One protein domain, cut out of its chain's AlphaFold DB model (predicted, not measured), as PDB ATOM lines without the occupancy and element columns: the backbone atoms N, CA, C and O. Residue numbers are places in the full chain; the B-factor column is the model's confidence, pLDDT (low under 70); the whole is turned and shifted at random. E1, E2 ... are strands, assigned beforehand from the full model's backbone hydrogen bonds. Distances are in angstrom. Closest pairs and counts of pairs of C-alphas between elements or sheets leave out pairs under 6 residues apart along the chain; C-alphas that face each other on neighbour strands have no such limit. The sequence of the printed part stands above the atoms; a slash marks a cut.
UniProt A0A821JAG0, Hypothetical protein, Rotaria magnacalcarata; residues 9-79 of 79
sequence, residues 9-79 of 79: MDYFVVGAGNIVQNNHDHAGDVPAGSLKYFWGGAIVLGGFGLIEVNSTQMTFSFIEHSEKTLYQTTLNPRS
ATOM      1  N   MET A   9     109.866  87.530  91.251       89.62
ATOM      2  CA  MET A   9     110.225  88.947  91.310       89.62
ATOM      3  C   MET A   9     111.254  89.282  90.243       89.62
ATOM      4  O   MET A   9     112.328  88.682  90.195       89.62
ATOM      5  N   ASP A  10     110.927  90.296  89.448       93.62
ATOM      6  CA  ASP A  10     111.846  90.896  88.494       93.62
ATOM      7  C   ASP A  10     112.601  92.062  89.130       93.62
ATOM      8  O   ASP A  10     112.041  92.868  89.878       93.62
ATOM      9  N   TYR A  11     113.883  92.172  88.786       95.88
ATOM     10  CA  TYR A  11     114.758  93.257  89.212       95.88
ATOM     11  C   TYR A  11     115.181  94.080  87.996       95.88
ATOM     12  O   TYR A  11     115.815  93.570  87.074       95.88
ATOM     13  N   PHE A  12     114.871  95.376  88.021       97.19
ATOM     14  CA  PHE A  12     115.313  96.339  87.014       97.19
ATOM     15  C   PHE A  12     116.418  97.217  87.604       97.19
ATOM     16  O   PHE A  12     116.159  98.049  88.473       97.19
ATOM     17  N   VAL A  13     117.658  97.043  87.143       96.75
ATOM     18  CA  VAL A  13     118.794  97.869  87.577       96.75
ATOM     19  C   VAL A  13     118.962  99.037  86.607       96.75
ATOM     20  O   VAL A  13     119.402  98.856  85.475       96.75
ATOM     21  N   VAL A  14     118.616 100.246  87.058       96.12
ATOM     22  CA  VAL A  14     118.700 101.482  86.264       96.12
ATOM     23  C   VAL A  14     119.627 102.471  86.971       96.12
ATOM     24  O   VAL A  14     119.207 103.211  87.854       96.12
ATOM     25  N   GLY A  15     120.907 102.462  86.593       94.69
ATOM     26  CA  GLY A  15     121.954 103.303  87.196       94.69
ATOM     27  C   GLY A  15     122.794 104.091  86.186       94.69
ATOM     28  O   GLY A  15     123.826 104.648  86.546       94.69
ATOM     29  N   ALA A  16     122.369 104.136  84.923       94.38
ATOM     30  CA  ALA A  16     123.158 104.629  83.796       94.38
ATOM     31  C   ALA A  16     122.874 106.101  83.429       94.38
ATOM     32  O   ALA A  16     122.982 106.471  82.267       94.38
ATOM     33  N   GLY A  17     122.494 106.954  84.388       92.31
ATOM     34  CA  GLY A  17     122.090 108.344  84.107       92.31
ATOM     35  C   GLY A  17     123.240 109.334  83.858       92.31
ATOM     36  O   GLY A  17     122.991 110.459  83.440       92.31
ATOM     37  N   ASN A  18     124.486 108.944  84.141       89.88
ATOM     38  CA  ASN A  18     125.671 109.795  83.959       89.88
ATOM     39  C   ASN A  18     126.911 108.985  83.553       89.88
ATOM     40  O   ASN A  18     127.668 109.389  82.678       89.88
ATOM     41  N   ILE A  19     127.124 107.829  84.189       89.56
ATOM     42  CA  ILE A  19     128.276 106.957  83.944       89.56
ATOM     43  C   ILE A  19     127.764 105.586  83.512       89.56
ATOM     44  O   ILE A  19     126.833 105.052  84.113       89.56
ATOM     45  N   VAL A  20     128.403 105.013  82.493       91.88
ATOM     46  CA  VAL A  20     128.161 103.645  82.027       91.88
ATOM     47  C   VAL A  20     129.446 102.846  82.174       91.88
ATOM     48  O   VAL A  20     130.515 103.304  81.773       91.88
ATOM     49  N   GLN A  21     129.346 101.661  82.773       90.31
ATOM     50  CA  GLN A  21     130.485 100.779  83.006       90.31
ATOM     51  C   GLN A  21     130.215  99.395  82.424       90.31
ATOM     52  O   GLN A  21     129.206  98.767  82.735       90.31
ATOM     53  N   ASN A  22     131.163  98.909  81.624       92.50
ATOM     54  CA  ASN A  22     131.174  97.535  81.135       92.50
ATOM     55  C   ASN A  22     131.903  96.619  82.133       92.50
ATOM     56  O   ASN A  22     133.011  96.161  81.854       92.50
ATOM     57  N   ASN A  23     131.346  96.437  83.332       90.75
ATOM     58  CA  ASN A  23     131.944  95.605  84.379       90.75
ATOM     59  C   ASN A  23     131.095  94.340  84.615       90.75
ATOM     60  O   ASN A  23     129.877  94.428  84.752       90.75
ATOM     61  N   HIS A  24     131.761  93.182  84.680       93.50
ATOM     62  CA  HIS A  24     131.158  91.864  84.906       93.50
ATOM     63  C   HIS A  24     131.801  91.085  86.069       93.50
ATOM     64  O   HIS A  24     131.611  89.874  86.170       93.50
ATOM     65  N   ASP A  25     132.538  91.751  86.959       95.94
ATOM     66  CA  ASP A  25     133.327  91.117  88.025       95.94
ATOM     67  C   ASP A  25     132.460  90.274  88.982       95.94
ATOM     68  O   ASP A  25     132.921  89.268  89.513       95.94
ATOM     69  N   HIS A  26     131.177  90.626  89.131       96.50
ATOM     70  CA  HIS A  26     130.195  89.923  89.969       96.50
ATOM     71  C   HIS A  26     129.279  88.959  89.200       96.50
ATOM     72  O   HIS A  26     128.278  88.489  89.738       96.50
ATOM     73  N   ALA A  27     129.576  88.636  87.936       95.00
ATOM     74  CA  ALA A  27     128.718  87.744  87.149       95.00
ATOM     75  C   ALA A  27     128.561  86.349  87.787       95.00
ATOM     76  O   ALA A  27     127.507  85.733  87.646       95.00
ATOM     77  N   GLY A  28     129.583  85.870  88.507       97.25
ATOM     78  CA  GLY A  28     129.544  84.602  89.243       97.25
ATOM     79  C   GLY A  28     128.713  84.631  90.530       97.25
ATOM     80  O   GLY A  28     128.329  83.569  91.015       97.25
ATOM     81  N   ASP A  29     128.400  85.820  91.053       97.88
ATOM     82  CA  ASP A  29     127.595  85.997  92.269       97.88
ATOM     83  C   ASP A  29     126.083  85.996  91.965       97.88
ATOM     84  O   ASP A  29     125.252  85.887  92.868       97.88
ATOM     85  N   VAL A  30     125.710  86.117  90.687       95.56
ATOM     86  CA  VAL A  30     124.319  86.165  90.224       95.56
ATOM     87  C   VAL A  30     123.824  84.747  89.902       95.56
ATOM     88  O   VAL A  30     124.456  84.054  89.101       95.56
ATOM     89  N   PRO A  31     122.675  84.293  90.453       95.31
ATOM     90  CA  PRO A  31     122.132  82.970  90.161       95.31
ATOM     91  C   PRO A  31     121.986  82.713  88.659       95.31
ATOM     92  O   PRO A  31     121.452  83.546  87.916       95.31
ATOM     93  N   ALA A  32     122.434  81.538  88.217       94.75
ATOM     94  CA  ALA A  32     122.402  81.157  86.812       94.75
ATOM     95  C   ALA A  32     120.991  81.311  86.217       94.75
ATOM     96  O   ALA A  32     120.006  80.817  86.760       94.75
ATOM     97  N   GLY A  33     120.901  82.020  85.089       93.38
ATOM     98  CA  GLY A  33     119.647  82.246  84.365       93.38
ATOM     99  C   GLY A  33     118.747  83.358  84.919       93.38
ATOM    100  O   GLY A  33     117.721  83.643  84.298       93.38
ATOM    101  N   SER A  34     119.109  84.012  86.029       94.75
ATOM    102  CA  SER A  34     118.339  85.148  86.563       94.75
ATOM    103  C   SER A  34     118.559  86.443  85.767       94.75
ATOM    104  O   SER A  34     117.600  87.167  85.512       94.75
ATOM    105  N   LEU A  35     119.783  86.705  85.286       96.19
ATOM    106  CA  LEU A  35     120.082  87.848  84.418       96.19
ATOM    107  C   LEU A  35     119.395  87.689  83.050       96.19
ATOM    108  O   LEU A  35     119.745  86.800  82.276       96.19
ATOM    109  N   LYS A  36     118.430  88.567  82.744       96.06
ATOM    110  CA  LYS A  36     117.693  88.558  81.463       96.06
ATOM    111  C   LYS A  36     118.256  89.522  80.423       96.06
ATOM    112  O   LYS A  36     118.199  89.234  79.232       96.06
ATOM    113  N   TYR A  37     118.800  90.652  80.865       96.56
ATOM    114  CA  TYR A  37     119.356  91.677  79.988       96.56
ATOM    115  C   TYR A  37     120.474  92.451  80.692       96.56
ATOM    116  O   TYR A  37     120.357  92.769  81.874       96.56
ATOM    117  N   PHE A  38     121.537  92.776  79.957       95.62
ATOM    118  CA  PHE A  38     122.623  93.648  80.403       95.62
ATOM    119  C   PHE A  38     123.008  94.606  79.277       95.62
ATOM    120  O   PHE A  38     123.104  94.204  78.116       95.62
ATOM    121  N   TRP A  39     123.282  95.857  79.636       93.81
ATOM    122  CA  TRP A  39     123.845  96.854  78.736       93.81
ATOM    123  C   TRP A  39     124.829  97.732  79.501       93.81
ATOM    124  O   TRP A  39     124.523  98.238  80.579       93.81
ATOM    125  N   GLY A  40     126.008  97.910  78.919       88.00
ATOM    126  CA  GLY A  40     127.104  98.671  79.507       88.00
ATOM    127  C   GLY A  40     128.131  99.079  78.457       88.00
ATOM    128  O   GLY A  40     129.321  99.050  78.734       88.00
ATOM    129  N   GLY A  41     127.697  99.370  77.225       77.44
ATOM    130  CA  GLY A  41     128.598  99.631  76.097       77.44
ATOM    131  C   GLY A  41     129.618 100.744  76.373       77.44
ATOM    132  O   GLY A  41     129.350 101.684  77.117       77.44
ATOM    133  N   ALA A  42     130.801 100.654  75.763       62.16
ATOM    134  CA  ALA A  42     131.768 101.746  75.799       62.16
ATOM    135  C   ALA A  42     131.296 102.889  74.880       62.16
ATOM    136  O   ALA A  42     130.859 102.631  73.762       62.16
ATOM    137  N   ILE A  43     131.454 104.144  75.320       67.88
ATOM    138  CA  ILE A  43     131.162 105.362  74.530       67.88
ATOM    139  C   ILE A  43     129.655 105.583  74.275       67.88
ATOM    140  O   ILE A  43     129.218 105.829  73.156       67.88
ATOM    141  N   VAL A  44     128.842 105.523  75.329       74.38
ATOM    142  CA  VAL A  44     127.405 105.846  75.284       74.38
ATOM    143  C   VAL A  44     127.071 106.853  76.383       74.38
ATOM    144  O   VAL A  44     127.641 106.791  77.471       74.38
ATOM    145  N   LEU A  45     126.147 107.783  76.118       89.25
ATOM    146  CA  LEU A  45     125.760 108.843  77.069       89.25
ATOM    147  C   LEU A  45     124.788 108.368  78.163       89.25
ATOM    148  O   LEU A  45     124.169 109.188  78.837       89.25
ATOM    149  N   GLY A  46     124.636 107.054  78.334       92.94
ATOM    150  CA  GLY A  46     123.730 106.491  79.324       92.94
ATOM    151  C   GLY A  46     122.347 106.136  78.796       92.94
ATOM    152  O   GLY A  46     122.098 106.081  77.588       92.94
ATOM    153  N   GLY A  47     121.464 105.851  79.744       94.06
ATOM    154  CA  GLY A  47     120.100 105.406  79.503       94.06
ATOM    155  C   GLY A  47     119.276 105.366  80.785       94.06
ATOM    156  O   GLY A  47     119.800 105.492  81.895       94.06
ATOM    157  N   PHE A  48     117.970 105.186  80.627       96.31
ATOM    158  CA  PHE A  48     116.999 105.177  81.716       96.31
ATOM    159  C   PHE A  48     115.897 104.146  81.463       96.31
ATOM    160  O   PHE A  48     115.650 103.729  80.332       96.31
ATOM    161  N   GLY A  49     115.240 103.721  82.539       97.69
ATOM    162  CA  GLY A  49     114.053 102.880  82.473       97.69
ATOM    163  C   GLY A  49     112.790 103.731  82.397       97.69
ATOM    164  O   GLY A  49     112.610 104.634  83.213       97.69
ATOM    165  N   LEU A  50     111.914 103.420  81.449       98.25
ATOM    166  CA  LEU A  50     110.544 103.911  81.384       98.25
ATOM    167  C   LEU A  50     109.604 102.797  81.845       98.25
ATOM    168  O   LEU A  50     109.713 101.659  81.391       98.25
ATOM    169  N   ILE A  51     108.691 103.134  82.752       98.38
ATOM    170  CA  ILE A  51     107.678 102.216  83.266       98.38
ATOM    171  C   ILE A  51     106.302 102.767  82.910       98.38
ATOM    172  O   ILE A  51     105.950 103.877  83.305       98.38
ATOM    173  N   GLU A  52     105.515 101.956  82.215       98.56
ATOM    174  CA  GLU A  52     104.118 102.231  81.895       98.56
ATOM    175  C   GLU A  52     103.241 101.205  82.606       98.56
ATOM    176  O   GLU A  52     103.454 100.003  82.469       98.56
ATOM    177  N   VAL A  53     102.255 101.657  83.380       97.94
ATOM    178  CA  VAL A  53     101.376 100.771  84.155       97.94
ATOM    179  C   VAL A  53      99.925 101.052  83.806       97.94
ATOM    180  O   VAL A  53      99.491 102.202  83.786       97.94
ATOM    181  N   ASN A  54      99.164  99.988  83.576       96.88
ATOM    182  CA  ASN A  54      97.711 100.020  83.487       96.88
ATOM    183  C   ASN A  54      97.104  98.887  84.338       96.88
ATOM    184  O   ASN A  54      97.812  98.176  85.048       96.88
ATOM    185  N   SER A  55      95.779  98.730  84.302       96.00
ATOM    186  CA  SER A  55      95.078  97.736  85.124       96.00
ATOM    187  C   SER A  55      95.374  96.280  84.752       96.00
ATOM    188  O   SER A  55      95.082  95.392  85.550       96.00
ATOM    189  N   THR A  56      95.919  96.016  83.563       96.31
ATOM    190  CA  THR A  56      96.148  94.660  83.046       96.31
ATOM    191  C   THR A  56      97.619  94.293  82.936       96.31
ATOM    192  O   THR A  56      97.914  93.109  82.832       96.31
ATOM    193  N   GLN A  57      98.533  95.268  82.931       96.81
ATOM    194  CA  GLN A  57      99.969  95.028  82.811       96.81
ATOM    195  C   GLN A  57     100.830  96.231  83.219       96.81
ATOM    196  O   GLN A  57     100.395  97.384  83.207       96.81
ATOM    197  N   MET A  58     102.098  95.940  83.485       97.81
ATOM    198  CA  MET A  58     103.206  96.886  83.533       97.81
ATOM    199  C   MET A  58     104.160  96.589  82.371       97.81
ATOM    200  O   MET A  58     104.575  95.448  82.197       97.81
ATOM    201  N   THR A  59     104.551  97.600  81.605       98.44
ATOM    202  CA  THR A  59     105.617  97.509  80.602       98.44
ATOM    203  C   THR A  59     106.840  98.258  81.114       98.44
ATOM    204  O   THR A  59     106.736  99.407  81.540       98.44
ATOM    205  N   PHE A  60     107.999  97.608  81.071       98.50
ATOM    206  CA  PHE A  60     109.294  98.235  81.309       98.50
ATOM    207  C   PHE A  60     110.060  98.321  79.992       98.50
ATOM    208  O   PHE A  60     110.246  97.298  79.331       98.50
ATOM    209  N   SER A  61     110.553  99.512  79.666       98.56
ATOM    210  CA  SER A  61     111.411  99.779  78.512       98.56
ATOM    211  C   SER A  61     112.725 100.382  78.986       98.56
ATOM    212  O   SER A  61     112.731 101.417  79.649       98.56
ATOM    213  N   PHE A  62     113.852  99.764  78.639       97.88
ATOM    214  CA  PHE A  62     115.170 100.355  78.846       97.88
ATOM    215  C   PHE A  62     115.573 101.115  77.585       97.88
ATOM    216  O   PHE A  62     115.598 100.532  76.502       97.88
ATOM    217  N   ILE A  63     115.847 102.410  77.713       96.81
ATOM    218  CA  ILE A  63     116.040 103.332  76.589       96.81
ATOM    219  C   ILE A  63     117.401 104.017  76.750       96.81
ATOM    220  O   ILE A  63     117.710 104.528  77.827       96.81
ATOM    221  N   GLU A  64     118.230 104.023  75.703       94.44
ATOM    222  CA  GLU A  64     119.482 104.801  75.695       94.44
ATOM    223  C   GLU A  64     119.254 106.257  75.273       94.44
ATOM    224  O   GLU A  64     118.200 106.629  74.764       94.44
ATOM    225  N   HIS A  65     120.279 107.094  75.437       91.75
ATOM    226  CA  HIS A  65     120.242 108.527  75.117       91.75
ATOM    227  C   HIS A  65     119.772 108.884  73.692       91.75
ATOM    228  O   HIS A  65     119.419 110.032  73.441       91.75
ATOM    229  N   SER A  66     119.841 107.942  72.747       92.38
ATOM    230  CA  SER A  66     119.427 108.116  71.350       92.38
ATOM    231  C   SER A  66     117.932 107.846  71.126       92.38
ATOM    232  O   SER A  66     117.493 107.802  69.982       92.38
ATOM    233  N   GLU A  67     117.172 107.615  72.205       93.44
ATOM    234  CA  GLU A  67     115.775 107.148  72.209       93.44
ATOM    235  C   GLU A  67     115.587 105.719  71.680       93.44
ATOM    236  O   GLU A  67     114.468 105.218  71.565       93.44
ATOM    237  N   LYS A  68     116.680 105.003  71.410       94.62
ATOM    238  CA  LYS A  68     116.620 103.592  71.047       94.62
ATOM    239  C   LYS A  68     116.203 102.745  72.250       94.62
ATOM    240  O   LYS A  68     116.886 102.713  73.276       94.62
ATOM    241  N   THR A  69     115.133 101.972  72.080       97.44
ATOM    242  CA  THR A  69     114.760 100.910  73.021       97.44
ATOM    243  C   THR A  69     115.782  99.778  72.954       97.44
ATOM    244  O   THR A  69     115.947  99.109  71.934       97.44
ATOM    245  N   LEU A  70     116.478  99.573  74.063       95.88
ATOM    246  CA  LEU A  70     117.501  98.555  74.262       95.88
ATOM    247  C   LEU A  70     116.910  97.205  74.678       95.88
ATOM    248  O   LEU A  70     117.377  96.155  74.237       95.88
ATOM    249  N   TYR A  71     115.891  97.249  75.534       97.81
ATOM    250  CA  TYR A  71     115.186  96.088  76.067       97.81
ATOM    251  C   TYR A  71     113.761  96.481  76.438       97.81
ATOM    252  O   TYR A  71     113.532  97.604  76.883       97.81
ATOM    253  N   GLN A  72     112.815  95.556  76.290       98.38
ATOM    254  CA  GLN A  72     111.440  95.753  76.731       98.38
ATOM    255  C   GLN A  72     110.866  94.443  77.269       98.38
ATOM    256  O   GLN A  72     111.080  93.385  76.681       98.38
ATOM    257  N   THR A  73     110.119  94.521  78.368       97.81
ATOM    258  CA  THR A  73     109.365  93.389  78.921       97.81
ATOM    259  C   THR A  73     108.022  93.845  79.479       97.81
ATOM    260  O   THR A  73     107.844  95.014  79.825       97.81
ATOM    261  N   THR A  74     107.083  92.910  79.581       97.50
ATOM    262  CA  THR A  74     105.751  93.137  80.138       97.50
ATOM    263  C   THR A  74     105.490  92.164  81.280       97.50
ATOM    264  O   THR A  74     105.746  90.967  81.169       97.50
ATOM    265  N   LEU A  75     104.955  92.700  82.371       94.94
ATOM    266  CA  LEU A  75     104.582  92.010  83.592       94.94
ATOM    267  C   LEU A  75     103.069  92.071  83.763       94.94
ATOM    268  O   LEU A  75     102.480  93.153  83.724       94.94
ATOM    269  N   ASN A  76     102.446  90.923  84.001       93.69
ATOM    270  CA  ASN A  76     101.032  90.868  84.356       93.69
ATOM    271  C   ASN A  76     100.860  91.067  85.874       93.69
ATOM    272  O   ASN A  76     101.743  90.675  86.644       93.69
ATOM    273  N   PRO A  77      99.731  91.639  86.332       91.62
ATOM    274  CA  PRO A  77      99.371  91.666  87.739       91.62
ATOM    275  C   PRO A  77      99.417  90.263  88.339       91.62
ATOM    276  O   PRO A  77      99.014  89.285  87.707       91.62
ATOM    277  N   ARG A  78      99.896  90.172  89.580       86.75
ATOM    278  CA  ARG A  78      99.815  88.930  90.350       86.75
ATOM    279  C   ARG A  78      98.353  88.681  90.734       86.75
ATOM    280  O   ARG A  78      97.646  89.634  91.064       86.75
ATOM    281  N   SER A  79      97.932  87.421  90.651       74.44
ATOM    282  CA  SER A  79      96.611  86.924  91.065       74.44
ATOM    283  C   SER A  79      96.412  86.974  92.572       74.44
ATOM    284  O   SER A  79      97.399  86.662  93.278       74.44
TER     285      SER A  79
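This is residues 9 to 79 of the 79 residues of the protein "Hypothetical protein" of Rotaria magnacalcarata (UniProt A0A821JAG0). With little regular structure, this is a small antiparallel sheet of three strands beside a long winding stretch, residues 9 to 46, whose big loop sticks out with its tip, residues 28 to 33. The printed part has 71 residues, with no named helix and strands E1, E2 and E3, in that order along the chain and across the sheet. The class is all strand, with 21 residues in named elements. The whole is only just loose, close to compact, with a radius of gyration of the C-alphas of 13.6 A, and flat, spanning 39 by 31 by 14 A.

E1, residues 47 to 53, measures 19.8 A and begins with C-alpha 47 at (120.100, 105.406, 79.503). E2, residues 58 to 64, measures 19.7 A. E3, residues 69 to 75, measures 17.2 A and ends with C-alpha 75 at (104.582, 92.010, 83.592).

The strands form a meander, each the antiparallel neighbour of the one before. Hairpin E1 and E2 has directions 162 degrees apart, with N 50 and O 61 within hydrogen-bond range at 2.8 A. Hairpin E2 and E3 stands at 169 degrees, with N 62 and O 71 at 2.8 A.

The farthest C-alphas, Ile 43 and Ser 79, are 42.5 A apart. The printed part has no cut, and both links are tight. Residues 42 to 43 have pLDDT under 70.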